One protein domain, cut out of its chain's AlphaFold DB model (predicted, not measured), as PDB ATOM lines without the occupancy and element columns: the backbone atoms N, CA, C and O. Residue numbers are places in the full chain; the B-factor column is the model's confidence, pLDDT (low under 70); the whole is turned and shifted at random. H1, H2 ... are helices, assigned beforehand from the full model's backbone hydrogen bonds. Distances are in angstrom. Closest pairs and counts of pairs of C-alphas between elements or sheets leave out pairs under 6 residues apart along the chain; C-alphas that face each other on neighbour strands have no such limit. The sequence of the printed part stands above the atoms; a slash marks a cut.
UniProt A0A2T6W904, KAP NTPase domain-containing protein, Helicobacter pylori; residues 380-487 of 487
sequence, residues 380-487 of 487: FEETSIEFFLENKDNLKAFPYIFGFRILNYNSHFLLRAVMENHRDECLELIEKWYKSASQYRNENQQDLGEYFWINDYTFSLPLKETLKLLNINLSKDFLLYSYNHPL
ATOM      1  N   PHE A 380      -0.512  44.993  49.313       74.00
ATOM      2  CA  PHE A 380      -1.796  44.339  49.077       74.00
ATOM      3  C   PHE A 380      -1.664  42.989  48.353       74.00
ATOM      4  O   PHE A 380      -2.498  42.121  48.600       74.00
ATOM      5  N   GLU A 381      -0.653  42.784  47.499       77.88
ATOM      6  CA  GLU A 381      -0.454  41.498  46.807       77.88
ATOM      7  C   GLU A 381       0.010  40.429  47.792       77.88
ATOM      8  O   GLU A 381      -0.596  39.358  47.873       77.88
ATOM      9  N   GLU A 382       1.035  40.749  48.587       81.62
ATOM     10  CA  GLU A 382       1.571  39.847  49.611       81.62
ATOM     11  C   GLU A 382       0.489  39.493  50.637       81.62
ATOM     12  O   GLU A 382       0.247  38.317  50.911       81.62
ATOM     13  N   THR A 383      -0.266  40.493  51.105       81.25
ATOM     14  CA  THR A 383      -1.382  40.268  52.039       81.25
ATOM     15  C   THR A 383      -2.447  39.341  51.463       81.25
ATOM     16  O   THR A 383      -2.996  38.508  52.183       81.25
ATOM     17  N   SER A 384      -2.769  39.469  50.175       80.69
ATOM     18  CA  SER A 384      -3.749  38.595  49.529       80.69
ATOM     19  C   SER A 384      -3.280  37.159  49.401       80.69
ATOM     20  O   SER A 384      -4.082  36.248  49.603       80.69
ATOM     21  N   ILE A 385      -2.000  36.948  49.109       85.25
ATOM     22  CA  ILE A 385      -1.413  35.610  49.057       85.25
ATOM     23  C   ILE A 385      -1.404  34.985  50.455       85.25
ATOM     24  O   ILE A 385      -1.880  33.862  50.620       85.25
ATOM     25  N   GLU A 386      -0.952  35.716  51.475       86.94
ATOM     26  CA  GLU A 386      -0.979  35.248  52.866       86.94
ATOM     27  C   GLU A 386      -2.399  34.899  53.322       86.94
ATOM     28  O   GLU A 386      -2.643  33.822  53.870       86.94
ATOM     29  N   PHE A 387      -3.360  35.787  53.056       86.44
ATOM     30  CA  PHE A 387      -4.755  35.575  53.422       86.44
ATOM     31  C   PHE A 387      -5.357  34.358  52.705       86.44
ATOM     32  O   PHE A 387      -6.095  33.595  53.331       86.44
ATOM     33  N   PHE A 388      -5.025  34.135  51.426       87.31
ATOM     34  CA  PHE A 388      -5.397  32.916  50.703       87.31
ATOM     35  C   PHE A 388      -4.829  31.666  51.375       87.31
ATOM     36  O   PHE A 388      -5.584  30.742  51.671       87.31
ATOM     37  N   LEU A 389      -3.523  31.637  51.645       87.44
ATOM     38  CA  LEU A 389      -2.843  30.457  52.183       87.44
ATOM     39  C   LEU A 389      -3.368  30.040  53.560       87.44
ATOM     40  O   LEU A 389      -3.471  28.847  53.832       87.44
ATOM     41  N   GLU A 390      -3.742  30.999  54.404       88.88
ATOM     42  CA  GLU A 390      -4.336  30.727  55.718       88.88
ATOM     43  C   GLU A 390      -5.767  30.181  55.638       88.88
ATOM     44  O   GLU A 390      -6.216  29.470  56.538       88.88
ATOM     45  N   ASN A 391      -6.495  30.517  54.571       86.88
ATOM     46  CA  ASN A 391      -7.926  30.251  54.459       86.88
ATOM     47  C   ASN A 391      -8.295  29.226  53.379       86.88
ATOM     48  O   ASN A 391      -9.463  28.852  53.289       86.88
ATOM     49  N   LYS A 392      -7.345  28.747  52.570       85.31
ATOM     50  CA  LYS A 392      -7.600  27.855  51.423       85.31
ATOM     51  C   LYS A 392      -8.325  26.552  51.772       85.31
ATOM     52  O   LYS A 392      -9.019  26.001  50.926       85.31
ATOM     53  N   ASP A 393      -8.217  26.079  53.012       84.56
ATOM     54  CA  ASP A 393      -8.910  24.872  53.484       84.56
ATOM     55  C   ASP A 393     -10.310  25.166  54.058       84.56
ATOM     56  O   ASP A 393     -11.091  24.257  54.347       84.56
ATOM     57  N   ASN A 394     -10.663  26.444  54.197       85.56
ATOM     58  CA  ASN A 394     -11.957  26.912  54.663       85.56
ATOM     59  C   ASN A 394     -12.805  27.370  53.472       85.56
ATOM     60  O   ASN A 394     -12.746  28.519  53.041       85.56
ATOM     61  N   LEU A 395     -13.667  26.484  52.968       77.62
ATOM     62  CA  LEU A 395     -14.557  26.795  51.840       77.62
ATOM     63  C   LEU A 395     -15.459  28.018  52.074       77.62
ATOM     64  O   LEU A 395     -15.830  28.681  51.108       77.62
ATOM     65  N   LYS A 396     -15.777  28.358  53.330       75.44
ATOM     66  CA  LYS A 396     -16.559  29.563  53.656       75.44
ATOM     67  C   LYS A 396     -15.764  30.839  53.429       75.44
ATOM     68  O   LYS A 396     -16.356  31.886  53.215       75.44
ATOM     69  N   ALA A 397     -14.436  30.761  53.485       76.69
ATOM     70  CA  ALA A 397     -13.556  31.898  53.280       76.69
ATOM     71  C   ALA A 397     -13.386  32.261  51.790       76.69
ATOM     72  O   ALA A 397     -12.928  33.354  51.464       76.69
ATOM     73  N   PHE A 398     -13.782  31.361  50.885       76.62
ATOM     74  CA  PHE A 398     -13.649  31.494  49.433       76.62
ATOM     75  C   PHE A 398     -14.027  32.874  48.852       76.62
ATOM     76  O   PHE A 398     -13.246  33.411  48.068       76.62
ATOM     77  N   PRO A 399     -15.147  33.517  49.237       68.56
ATOM     78  CA  PRO A 399     -15.542  34.814  48.666       68.56
ATOM     79  C   PRO A 399     -14.605  35.950  49.085       68.56
ATOM     80  O   PRO A 399     -14.472  36.961  48.398       68.56
ATOM     81  N   TYR A 400     -13.968  35.783  50.238       73.69
ATOM     82  CA  TYR A 400     -13.124  36.779  50.881       73.69
ATOM     83  C   TYR A 400     -11.677  36.634  50.432       73.69
ATOM     84  O   TYR A 400     -11.009  37.634  50.191       73.69
ATOM     85  N   ILE A 401     -11.234  35.391  50.229       71.62
ATOM     86  CA  ILE A 401      -9.909  35.029  49.719       71.62
ATOM     87  C   ILE A 401      -9.541  35.824  48.461       71.62
ATOM     88  O   ILE A 401      -8.412  36.278  48.312       71.62
ATOM     89  N   PHE A 402     -10.506  36.019  47.569       65.50
ATOM     90  CA  PHE A 402     -10.288  36.684  46.286       65.50
ATOM     91  C   PHE A 402     -10.660  38.167  46.298       65.50
ATOM     92  O   PHE A 402     -10.742  38.803  45.251       65.50
ATOM     93  N   GLY A 403     -10.912  38.731  47.482       60.78
ATOM     94  CA  GLY A 403     -11.196  40.151  47.644       60.78
ATOM     95  C   GLY A 403     -12.559  40.605  47.125       60.78
ATOM     96  O   GLY A 403     -12.853  41.791  47.228       60.78
ATOM     97  N   PHE A 404     -13.407  39.696  46.622       62.56
ATOM     98  CA  PHE A 404     -14.726  40.019  46.061       62.56
ATOM     99  C   PHE A 404     -15.639  40.765  47.041       62.56
ATOM    100  O   PHE A 404     -16.497  41.531  46.617       62.56
ATOM    101  N   ARG A 405     -15.453  40.544  48.347       60.41
ATOM    102  CA  ARG A 405     -16.254  41.146  49.426       60.41
ATOM    103  C   ARG A 405     -15.448  42.008  50.398       60.41
ATOM    104  O   ARG A 405     -16.022  42.597  51.305       60.41
ATOM    105  N   ILE A 406     -14.125  42.079  50.231       57.66
ATOM    106  CA  ILE A 406     -13.253  42.822  51.148       57.66
ATOM    107  C   ILE A 406     -13.006  44.241  50.633       57.66
ATOM    108  O   ILE A 406     -13.065  45.184  51.403       57.66
ATOM    109  N   LEU A 407     -12.787  44.439  49.336       52.72
ATOM    110  CA  LEU A 407     -12.495  45.763  48.785       52.72
ATOM    111  C   LEU A 407     -13.486  46.020  47.661       52.72
ATOM    112  O   LEU A 407     -13.434  45.347  46.636       52.72
ATOM    113  N   ASN A 408     -14.407  46.963  47.871       52.69
ATOM    114  CA  ASN A 408     -15.618  47.095  47.061       52.69
ATOM    115  C   ASN A 408     -15.382  47.244  45.545       52.69
ATOM    116  O   ASN A 408     -16.307  47.048  44.783       52.69
ATOM    117  N   TYR A 409     -14.181  47.549  45.061       47.94
ATOM    118  CA  TYR A 409     -13.860  47.518  43.633       47.94
ATOM    119  C   TYR A 409     -12.362  47.191  43.469       47.94
ATOM    120  O   TYR A 409     -11.546  47.711  44.229       47.94
ATOM    121  N   ASN A 410     -12.019  46.367  42.463       49.38
ATOM    122  CA  ASN A 410     -10.701  45.760  42.137       49.38
ATOM    123  C   ASN A 410     -10.359  44.379  42.744       49.38
ATOM    124  O   ASN A 410      -9.185  44.039  42.893       49.38
ATOM    125  N   SER A 411     -11.352  43.513  42.965       53.78
ATOM    126  CA  SER A 411     -11.139  42.083  43.277       53.78
ATOM    127  C   SER A 411     -10.287  41.327  42.242       53.78
ATOM    128  O   SER A 411      -9.652  40.326  42.568       53.78
ATOM    129  N   HIS A 412     -10.187  41.836  41.008       58.56
ATOM    130  CA  HIS A 412      -9.287  41.292  39.991       58.56
ATOM    131  C   HIS A 412      -7.833  41.261  40.428       58.56
ATOM    132  O   HIS A 412      -7.149  40.301  40.110       58.56
ATOM    133  N   PHE A 413      -7.352  42.294  41.118       63.81
ATOM    134  CA  PHE A 413      -5.936  42.404  41.458       63.81
ATOM    135  C   PHE A 413      -5.526  41.360  42.499       63.81
ATOM    136  O   PHE A 413      -4.541  40.657  42.305       63.81
ATOM    137  N   LEU A 414      -6.342  41.188  43.543       70.62
ATOM    138  CA  LEU A 414      -6.094  40.203  44.597       70.62
ATOM    139  C   LEU A 414      -6.246  38.773  44.064       70.62
ATOM    140  O   LEU A 414      -5.362  37.940  44.260       70.62
ATOM    141  N   LEU A 415      -7.323  38.501  43.312       73.88
ATOM    142  CA  LEU A 415      -7.505  37.219  42.629       73.88
ATOM    143  C   LEU A 415      -6.344  36.925  41.676       73.88
ATOM    144  O   LEU A 415      -5.851  35.803  41.641       73.88
ATOM    145  N   ARG A 416      -5.888  37.922  40.916       77.00
ATOM    146  CA  ARG A 416      -4.764  37.783  39.993       77.00
ATOM    147  C   ARG A 416      -3.473  37.447  40.730       77.00
ATOM    148  O   ARG A 416      -2.833  36.480  40.337       77.00
ATOM    149  N   ALA A 417      -3.137  38.169  41.799       81.25
ATOM    150  CA  ALA A 417      -1.948  37.901  42.606       81.25
ATOM    151  C   ALA A 417      -1.945  36.457  43.138       81.25
ATOM    152  O   ALA A 417      -0.955  35.737  42.997       81.25
ATOM    153  N   VAL A 418      -3.082  35.987  43.663       84.44
ATOM    154  CA  VAL A 418      -3.230  34.599  44.127       84.44
ATOM    155  C   VAL A 418      -3.118  33.603  42.969       84.44
ATOM    156  O   VAL A 418      -2.413  32.606  43.088       84.44
ATOM    157  N   MET A 419      -3.771  33.849  41.830       83.88
ATOM    158  CA  MET A 419      -3.744  32.933  40.684       83.88
ATOM    159  C   MET A 419      -2.384  32.867  39.977       83.88
ATOM    160  O   MET A 419      -2.036  31.808  39.458       83.88
ATOM    161  N   GLU A 420      -1.625  33.964  39.934       86.06
ATOM    162  CA  GLU A 420      -0.282  34.003  39.343       86.06
ATOM    163  C   GLU A 420       0.740  33.235  40.200       86.06
ATOM    164  O   GLU A 420       1.650  32.624  39.641       86.06
ATOM    165  N   ASN A 421       0.557  33.191  41.528       87.00
ATOM    166  CA  ASN A 421       1.494  32.547  42.461       87.00
ATOM    167  C   ASN A 421       1.063  31.139  42.921       87.00
ATOM    168  O   ASN A 421       1.912  30.282  43.149       87.00
ATOM    169  N   HIS A 422      -0.242  30.869  43.019       88.81
ATOM    170  CA  HIS A 422      -0.816  29.628  43.564       88.81
ATOM    171  C   HIS A 422      -1.933  29.058  42.675       88.81
ATOM    172  O   HIS A 422      -3.025  28.711  43.135       88.81
ATOM    173  N   ARG A 423      -1.667  28.967  41.368       86.25
ATOM    174  CA  ARG A 423      -2.653  28.579  40.347       86.25
ATOM    175  C   ARG A 423      -3.391  27.273  40.649       86.25
ATOM    176  O   ARG A 423      -4.619  27.262  40.617       86.25
ATOM    177  N   ASP A 424      -2.663  26.186  40.896       86.19
ATOM    178  CA  ASP A 424      -3.258  24.846  41.009       86.19
ATOM    179  C   ASP A 424      -4.128  24.722  42.266       86.19
ATOM    180  O   ASP A 424      -5.262  24.252  42.189       86.19
ATOM    181  N   GLU A 425      -3.645  25.240  43.400       87.69
ATOM    182  CA  GLU A 425      -4.396  25.291  44.661       87.69
ATOM    183  C   GLU A 425      -5.671  26.136  44.522       87.69
ATOM    184  O   GLU A 425      -6.737  25.758  45.008       87.69
ATOM    185  N   CYS A 426      -5.583  27.269  43.816       84.19
ATOM    186  CA  CYS A 426      -6.726  28.132  43.539       84.19
ATOM    187  C   CYS A 426      -7.775  27.424  42.666       84.19
ATOM    188  O   CYS A 426      -8.965  27.456  42.979       84.19
ATOM    189  N   LEU A 427      -7.353  26.726  41.605       83.88
ATOM    190  CA  LEU A 427      -8.258  25.963  40.739       83.88
ATOM    191  C   LEU A 427      -8.928  24.797  41.476       83.88
ATOM    192  O   LEU A 427     -10.135  24.596  41.320       83.88
ATOM    193  N   GLU A 428      -8.183  24.067  42.308       85.31
ATOM    194  CA  GLU A 428      -8.735  22.996  43.143       85.31
ATOM    195  C   GLU A 428      -9.786  23.545  44.118       85.31
ATOM    196  O   GLU A 428     -10.863  22.963  44.283       85.31
ATOM    197  N   LEU A 429      -9.506  24.693  44.738       84.00
ATOM    198  CA  LEU A 429     -10.433  25.354  45.647       84.00
ATOM    199  C   LEU A 429     -11.711  25.818  44.927       84.00
ATOM    200  O   LEU A 429     -12.811  25.582  45.430       84.00
ATOM    201  N   ILE A 430     -11.582  26.417  43.738       79.50
ATOM    202  CA  ILE A 430     -12.715  26.808  42.883       79.50
ATOM    203  C   ILE A 430     -13.595  25.590  42.561       79.50
ATOM    204  O   ILE A 430     -14.822  25.672  42.639       79.50
ATOM    205  N   GLU A 431     -12.992  24.441  42.242       79.69
ATOM    206  CA  GLU A 431     -13.730  23.212  41.940       79.69
ATOM    207  C   GLU A 431     -14.429  22.625  43.178       79.69
ATOM    208  O   GLU A 431     -15.597  22.224  43.101       79.69
ATOM    209  N   LYS A 432     -13.749  22.591  44.332       82.94
ATOM    210  CA  LYS A 432     -14.343  22.158  45.610       82.94
ATOM    211  C   LYS A 432     -15.537  23.030  45.982       82.94
ATOM    212  O   LYS A 432     -16.594  22.504  46.338       82.94
ATOM    213  N   TRP A 433     -15.378  24.347  45.858       79.62
ATOM    214  CA  TRP A 433     -16.447  25.302  46.108       79.62
ATOM    215  C   TRP A 433     -17.621  25.069  45.159       79.62
ATOM    216  O   TRP A 433     -18.742  24.886  45.625       79.62
ATOM    217  N   TYR A 434     -17.369  24.945  43.853       75.88
ATOM    218  CA  TYR A 434     -18.407  24.676  42.858       75.88
ATOM    219  C   TYR A 434     -19.222  23.421  43.161       75.88
ATOM    220  O   TYR A 434     -20.451  23.457  43.132       75.88
ATOM    221  N   LYS A 435     -18.554  22.304  43.479       77.12
ATOM    222  CA  LYS A 435     -19.236  21.046  43.822       77.12
ATOM    223  C   LYS A 435     -20.157  21.239  45.023       77.12
ATOM    224  O   LYS A 435     -21.308  20.811  44.983       77.12
ATOM    225  N   SER A 436     -19.673  21.937  46.047       77.12
ATOM    226  CA  SER A 436     -20.441  22.226  47.257       77.12
ATOM    227  C   SER A 436     -21.598  23.202  47.005       77.12
ATOM    228  O   SER A 436     -22.672  23.042  47.571       77.12
ATOM    229  N   ALA A 437     -21.431  24.167  46.107       71.62
ATOM    230  CA  ALA A 437     -22.451  25.151  45.757       71.62
ATOM    231  C   ALA A 437     -23.539  24.560  44.827       71.62
ATOM    232  O   ALA A 437     -24.719  24.907  44.903       71.62
ATOM    233  N   SER A 438     -23.171  23.591  43.981       69.25
ATOM    234  CA  SER A 438     -24.062  22.969  42.989       69.25
ATOM    235  C   SER A 438     -25.258  22.210  43.582       69.25
ATOM    236  O   SER A 438     -26.272  22.047  42.902       69.25
ATOM    237  N   GLN A 439     -25.188  21.791  44.850       68.06
ATOM    238  CA  GLN A 439     -26.302  21.120  45.536       68.06
ATOM    239  C   GLN A 439     -27.524  22.036  45.735       68.06
ATOM    240  O   GLN A 439     -28.643  21.549  45.834       68.06
ATOM    241  N   TYR A 440     -27.330  23.357  45.696       64.94
ATOM    242  CA  TYR A 440     -28.395  24.358  45.825       64.94
ATOM    243  C   TYR A 440     -29.080  24.693  44.478       64.94
ATOM    244  O   TYR A 440     -29.964  25.539  44.428       64.94
ATOM    245  N   ARG A 441     -28.701  24.029  43.368       56.34
ATOM    246  CA  ARG A 441     -29.129  24.350  41.985       56.34
ATOM    247  C   ARG A 441     -30.580  23.978  41.641       56.34
ATOM    248  O   ARG A 441     -31.141  24.563  40.722       56.34
ATOM    249  N   ASN A 442     -31.156  22.975  42.308       49.88
ATOM    250  CA  ASN A 442     -32.354  22.267  41.817       49.88
ATOM    251  C   ASN A 442     -33.525  22.208  42.796       49.88
ATOM    252  O   ASN A 442     -34.565  21.628  42.485       49.88
ATOM    253  N   GLU A 443     -33.368  22.758  43.984       46.84
ATOM    254  CA  GLU A 443     -34.393  22.688  45.004       46.84
ATOM    255  C   GLU A 443     -34.933  24.103  45.199       46.84
ATOM    256  O   GLU A 443     -34.156  25.052  45.253       46.84
ATOM    257  N   ASN A 444     -36.258  24.261  45.292       50.47
ATOM    258  CA  ASN A 444     -36.920  25.485  45.759       50.47
ATOM    259  C   ASN A 444     -36.541  25.740  47.236       50.47
ATOM    260  O   ASN A 444     -37.408  25.768  48.115       50.47
ATOM    261  N   GLN A 445     -35.245  25.787  47.548       52.84
ATOM    262  CA  GLN A 445     -34.746  25.849  48.903       52.84
ATOM    263  C   GLN A 445     -35.010  27.243  49.412       52.84
ATOM    264  O   GLN A 445     -34.424  28.228  48.977       52.84
ATOM    265  N   GLN A 446     -35.888  27.288  50.400       55.03
ATOM    266  CA  GLN A 446     -36.157  28.487  51.167       55.03
ATOM    267  C   GLN A 446     -34.913  28.944  51.951       55.03
ATOM    268  O   GLN A 446     -34.941  30.044  52.477       55.03
ATOM    269  N   ASP A 447     -33.855  28.129  52.072       60.72
ATOM    270  CA  ASP A 447     -32.614  28.433  52.794       60.72
ATOM    271  C   ASP A 447     -31.393  28.149  51.893       60.72
ATOM    272  O   ASP A 447     -30.950  27.011  51.783       60.72
ATOM    273  N   LEU A 448     -30.850  29.188  51.245       61.47
ATOM    274  CA  LEU A 448     -29.635  29.106  50.411       61.47
ATOM    275  C   LEU A 448     -28.336  28.974  51.235       61.47
ATOM    276  O   LEU A 448     -27.239  28.947  50.672       61.47
ATOM    277  N   GLY A 449     -28.448  28.931  52.567       64.38
ATOM    278  CA  GLY A 449     -27.341  28.776  53.497       64.38
ATOM    279  C   GLY A 449     -26.164  29.705  53.200       64.38
ATOM    280  O   GLY A 449     -26.303  30.919  53.061       64.38
ATOM    281  N   GLU A 450     -24.980  29.108  53.091       59.62
ATOM    282  CA  GLU A 450     -23.704  29.802  52.881       59.62
ATOM    283  C   GLU A 450     -23.464  30.230  51.429       59.62
ATOM    284  O   GLU A 450     -22.383  30.724  51.143       59.62
ATOM    285  N   TYR A 451     -24.429  30.062  50.518       64.50
ATOM    286  CA  TYR A 451     -24.305  30.385  49.086       64.50
ATOM    287  C   TYR A 451     -25.263  31.492  48.631       64.50
ATOM    288  O   TYR A 451     -25.285  31.865  47.461       64.50
ATOM    289  N   PHE A 452     -25.999  32.085  49.573       61.00
ATOM    290  CA  PHE A 452     -26.956  33.181  49.372       61.00
ATOM    291  C   PHE A 452     -26.370  34.448  48.699       61.00
ATOM    292  O   PHE A 452     -27.105  35.357  48.335       61.00
ATOM    293  N   TRP A 453     -25.047  34.547  48.547       61.91
ATOM    294  CA  TRP A 453     -24.337  35.740  48.073       61.91
ATOM    295  C   TRP A 453     -23.835  35.672  46.626       61.91
ATOM    296  O   TRP A 453     -23.169  36.618  46.193       61.91
ATOM    297  N   ILE A 454     -24.092  34.578  45.904       64.06
ATOM    298  CA  ILE A 454     -23.643  34.415  44.517       64.06
ATOM    299  C   ILE A 454     -24.509  35.285  43.615       64.06
ATOM    300  O   ILE A 454     -25.689  35.006  43.428       64.06
ATOM    301  N   ASN A 455     -23.901  36.314  43.031       61.03
ATOM    302  CA  ASN A 455     -24.516  37.101  41.973       61.03
ATOM    303  C   ASN A 455     -23.500  37.449  40.882       61.03
ATOM    304  O   ASN A 455     -22.279  37.351  41.069       61.03
ATOM    305  N   ASP A 456     -24.021  37.896  39.743       61.41
ATOM    306  CA  ASP A 456     -23.197  38.160  38.572       61.41
ATOM    307  C   ASP A 456     -22.156  39.259  38.782       61.41
ATOM    308  O   ASP A 456     -21.009  39.122  38.354       61.41
ATOM    309  N   TYR A 457     -22.529  40.336  39.466       61.78
ATOM    310  CA  TYR A 457     -21.702  41.535  39.579       61.78
ATOM    311  C   TYR A 457     -20.551  41.391  40.575       61.78
ATOM    312  O   TYR A 457     -19.463  41.908  40.331       61.78
ATOM    313  N   THR A 458     -20.773  40.683  41.681       61.25
ATOM    314  CA  THR A 458     -19.793  40.564  42.773       61.25
ATOM    315  C   THR A 458     -18.949  39.307  42.705       61.25
ATOM    316  O   THR A 458     -17.905  39.254  43.345       61.25
ATOM    317  N   PHE A 459     -19.354  38.309  41.920       69.75
ATOM    318  CA  PHE A 459     -18.660  37.028  41.872       69.75
ATOM    319  C   PHE A 459     -18.369  36.564  40.440       69.75
ATOM    320  O   PHE A 459     -17.208  36.404  40.058       69.75
ATOM    321  N   SER A 460     -19.408  36.393  39.624       69.88
ATOM    322  CA  SER A 460     -19.309  35.748  38.307       69.88
ATOM    323  C   SER A 460     -18.477  36.533  37.298       69.88
ATOM    324  O   SER A 460     -17.565  35.989  36.669       69.88
ATOM    325  N   LEU A 461     -18.802  37.816  37.124       71.12
ATOM    326  CA  LEU A 461     -18.130  38.701  36.180       71.12
ATOM    327  C   LEU A 461     -16.674  38.932  36.598       71.12
ATOM    328  O   LEU A 461     -15.799  38.683  35.762       71.12
ATOM    329  N   PRO A 462     -16.375  39.272  37.872       71.25
ATOM    330  CA  PRO A 462     -15.002  39.444  38.312       71.25
ATOM    331  C   PRO A 462     -14.106  38.221  38.062       71.25
ATOM    332  O   PRO A 462     -13.014  38.321  37.493       71.25
ATOM    333  N   LEU A 463     -14.595  37.034  38.431       74.62
ATOM    334  CA  LEU A 463     -13.868  35.785  38.240       74.62
ATOM    335  C   LEU A 463     -13.622  35.499  36.752       74.62
ATOM    336  O   LEU A 463     -12.501  35.183  36.352       74.62
ATOM    337  N   LYS A 464     -14.648  35.658  35.910       75.00
ATOM    338  CA  LYS A 464     -14.547  35.418  34.466       75.00
ATOM    339  C   LYS A 464     -13.530  36.332  33.786       75.00
ATOM    340  O   LYS A 464     -12.775  35.858  32.934       75.00
ATOM    341  N   GLU A 465     -13.513  37.622  34.109       75.25
ATOM    342  CA  GLU A 465     -12.554  38.537  33.485       75.25
ATOM    343  C   GLU A 465     -11.121  38.220  33.917       75.25
ATOM    344  O   GLU A 465     -10.241  38.197  33.058       75.25
ATOM    345  N   THR A 466     -10.876  37.872  35.187       77.19
ATOM    346  CA  THR A 466      -9.529  37.467  35.632       77.19
ATOM    347  C   THR A 466      -9.059  36.191  34.940       77.19
ATOM    348  O   THR A 466      -7.932  36.139  34.449       77.19
ATOM    349  N   LEU A 467      -9.927  35.185  34.803       78.75
ATOM    350  CA  LEU A 467      -9.600  33.962  34.060       78.75
ATOM    351  C   LEU A 467      -9.267  34.252  32.595       78.75
ATOM    352  O   LEU A 467      -8.323  33.681  32.049       78.75
ATOM    353  N   LYS A 468     -10.013  35.169  31.970       80.81
ATOM    354  CA  LYS A 468      -9.755  35.611  30.598       80.81
ATOM    355  C   LYS A 468      -8.409  36.330  30.481       80.81
ATOM    356  O   LYS A 468      -7.679  36.056  29.535       80.81
ATOM    357  N   LEU A 469      -8.070  37.212  31.424       80.25
ATOM    358  CA  LEU A 469      -6.781  37.915  31.459       80.25
ATOM    359  C   LEU A 469      -5.600  36.948  31.624       80.25
ATOM    360  O   LEU A 469      -4.559  37.144  31.004       80.25
ATOM    361  N   LEU A 470      -5.778  35.889  32.415       81.38
ATOM    362  CA  LEU A 470      -4.755  34.877  32.687       81.38
ATOM    363  C   LEU A 470      -4.735  33.715  31.676       81.38
ATOM    364  O   LEU A 470      -3.946  32.785  31.830       81.38
ATOM    365  N   ASN A 471      -5.580  33.749  30.637       83.00
ATOM    366  CA  ASN A 471      -5.744  32.668  29.653       83.00
ATOM    367  C   ASN A 471      -6.046  31.290  30.286       83.00
ATOM    368  O   ASN A 471      -5.518  30.259  29.862       83.00
ATOM    369  N   ILE A 472      -6.910  31.259  31.304       79.94
ATOM    370  CA  ILE A 472      -7.322  30.040  32.011       79.94
ATOM    371  C   ILE A 472      -8.732  29.635  31.563       79.94
ATOM    372  O   ILE A 472      -9.680  30.409  31.673       79.94
ATOM    373  N   ASN A 473      -8.888  28.393  31.094       72.56
ATOM    374  CA  ASN A 473     -10.185  27.832  30.709       72.56
ATOM    375  C   ASN A 473     -10.762  26.968  31.844       72.56
ATOM    376  O   ASN A 473     -10.200  25.922  32.159       72.56
ATOM    377  N   LEU A 474     -11.897  27.380  32.418       68.75
ATOM    378  CA  LEU A 474     -12.718  26.553  33.319       68.75
ATOM    379  C   LEU A 474     -13.834  25.826  32.550       68.75
ATOM    380  O   LEU A 474     -14.155  26.176  31.410       68.75
ATOM    381  N   SER A 475     -14.445  24.812  33.173       65.31
ATOM    382  CA  SER A 475     -15.571  24.085  32.576       65.31
ATOM    383  C   SER A 475     -16.760  25.021  32.302       65.31
ATOM    384  O   SER A 475     -17.040  25.953  33.059       65.31
ATOM    385  N   LYS A 476     -17.496  24.774  31.210       61.78
ATOM    386  CA  LYS A 476     -18.694  25.565  30.867       61.78
ATOM    387  C   LYS A 476     -19.769  25.491  31.956       61.78
ATOM    388  O   LYS A 476     -20.464  26.477  32.179       61.78
ATOM    389  N   ASP A 477     -19.864  24.361  32.653       61.47
ATOM    390  CA  ASP A 477     -20.824  24.143  33.739       61.47
ATOM    391  C   ASP A 477     -20.552  25.035  34.959       61.47
ATOM    392  O   ASP A 477     -21.498  25.441  35.641       61.47
ATOM    393  N   PHE A 478     -19.285  25.395  35.201       63.94
ATOM    394  CA  PHE A 478     -18.891  26.350  36.237       63.94
ATOM    395  C   PHE A 478     -19.392  27.764  35.925       63.94
ATOM    396  O   PHE A 478     -20.053  28.396  36.747       63.94
ATOM    397  N   LEU A 479     -19.154  28.232  34.698       57.56
ATOM    398  CA  LEU A 479     -19.612  29.548  34.249       57.56
ATOM    399  C   LEU A 479     -21.149  29.627  34.204       57.56
ATOM    400  O   LEU A 479     -21.724  30.659  34.509       57.56
ATOM    401  N   LEU A 480     -21.848  28.538  33.879       56.94
ATOM    402  CA  LEU A 480     -23.318  28.498  33.890       56.94
ATOM    403  C   LEU A 480     -23.938  28.653  35.290       56.94
ATOM    404  O   LEU A 480     -25.054  29.152  35.397       56.94
ATOM    405  N   TYR A 481     -23.246  28.223  36.347       55.88
ATOM    406  CA  TYR A 481     -23.704  28.393  37.733       55.88
ATOM    407  C   TYR A 481     -23.607  29.844  38.196       55.88
ATOM    408  O   TYR A 481     -24.479  30.325  38.908       55.88
ATOM    409  N   SER A 482     -22.578  30.548  37.730       52.66
ATOM    410  CA  SER A 482     -22.354  31.946  38.059       52.66
ATOM    411  C   SER A 482     -23.453  32.850  37.459       52.66
ATOM    412  O   SER A 482     -23.882  33.787  38.117       52.66
ATOM    413  N   TYR A 483     -23.961  32.516  36.263       46.78
ATOM    414  CA  TYR A 483     -24.966  33.305  35.525       46.78
ATOM    415  C   TYR A 483     -26.441  33.040  35.876       46.78
ATOM    416  O   TYR A 483     -27.286  33.887  35.609       46.78
ATOM    417  N   ASN A 484     -26.784  31.855  36.393       43.69
ATOM    418  CA  ASN A 484     -28.183  31.408  36.521       43.69
ATOM    419  C   ASN A 484     -28.590  31.077  37.966       43.69
ATOM    420  O   ASN A 484     -29.547  30.326  38.172       43.69
ATOM    421  N   HIS A 485     -27.860  31.565  38.971       48.75
ATOM    422  CA  HIS A 485     -28.290  31.387  40.353       48.75
ATOM    423  C   HIS A 485     -29.580  32.195  40.585       48.75
ATOM    424  O   HIS A 485     -29.618  33.368  40.217       48.75
ATOM    425  N   PRO A 486     -30.649  31.601  41.147       38.62
ATOM    426  CA  PRO A 486     -31.904  32.299  41.380       38.62
ATOM    427  C   PRO A 486     -31.778  33.195  42.615       38.62
ATOM    428  O   PRO A 486     -32.254  32.836  43.687       38.62
ATOM    429  N   LEU A 487     -31.094  34.329  42.460       35.91
ATOM    430  CA  LEU A 487     -31.292  35.551  43.240       35.91
ATOM    431  C   LEU A 487     -30.984  36.765  42.361       35.91
ATOM    432  O   LEU A 487     -29.802  36.936  41.987       35.91
TER     433      LEU A 487
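This is residues 380 to 487 of the 487 residues of the protein "KAP NTPase domain-containing protein" of Helicobacter pylori (UniProt A0A2T6W904). Two helical hairpins, H1 with H2 and H5 with H6, lie on opposite sides of a V made by H3 and the long H4. Residues 439 to 455 form a long loop reaching one end at Asn 444. The printed part has 108 residues with six named helices, H1 to H6 in order along the chain, which hold 68 of them, and no named strand; its class is all helix, and it is compact, with a radius of gyration of the C-alphas of 13.3 A and spans of 41 by 26 by 25 A.

H1, residues 380 to 391, begins at C-alpha (-1.796, 44.339, 49.077). H2 is 395 to 401, H3 411 to 421, H4 423 to 438, 22.3 A long, H5 456 to 469, 17.9 A, and H6 476 to 483, ending at C-alpha (-24.966, 33.305, 35.525).

H1 and H2 touch at a shallow tilt of 4 degrees, opposite ways; closest C-alphas Phe 388 and Ile 401, 5.1 A. H3 touches H1, closest C-alphas Ile 385 and Val 418, 5.4 A. Every O i to N i+4 pair is within hydrogen-bond range in H1, H3, H4 and H6, 8 of 10 in H5, 1 of 3 in H2, with 2 of 4 O i to N i+3.

The printed part has no cut; the H4 to H5 link is long. Fifty residues are under pLDDT 70, among them 438 to 460.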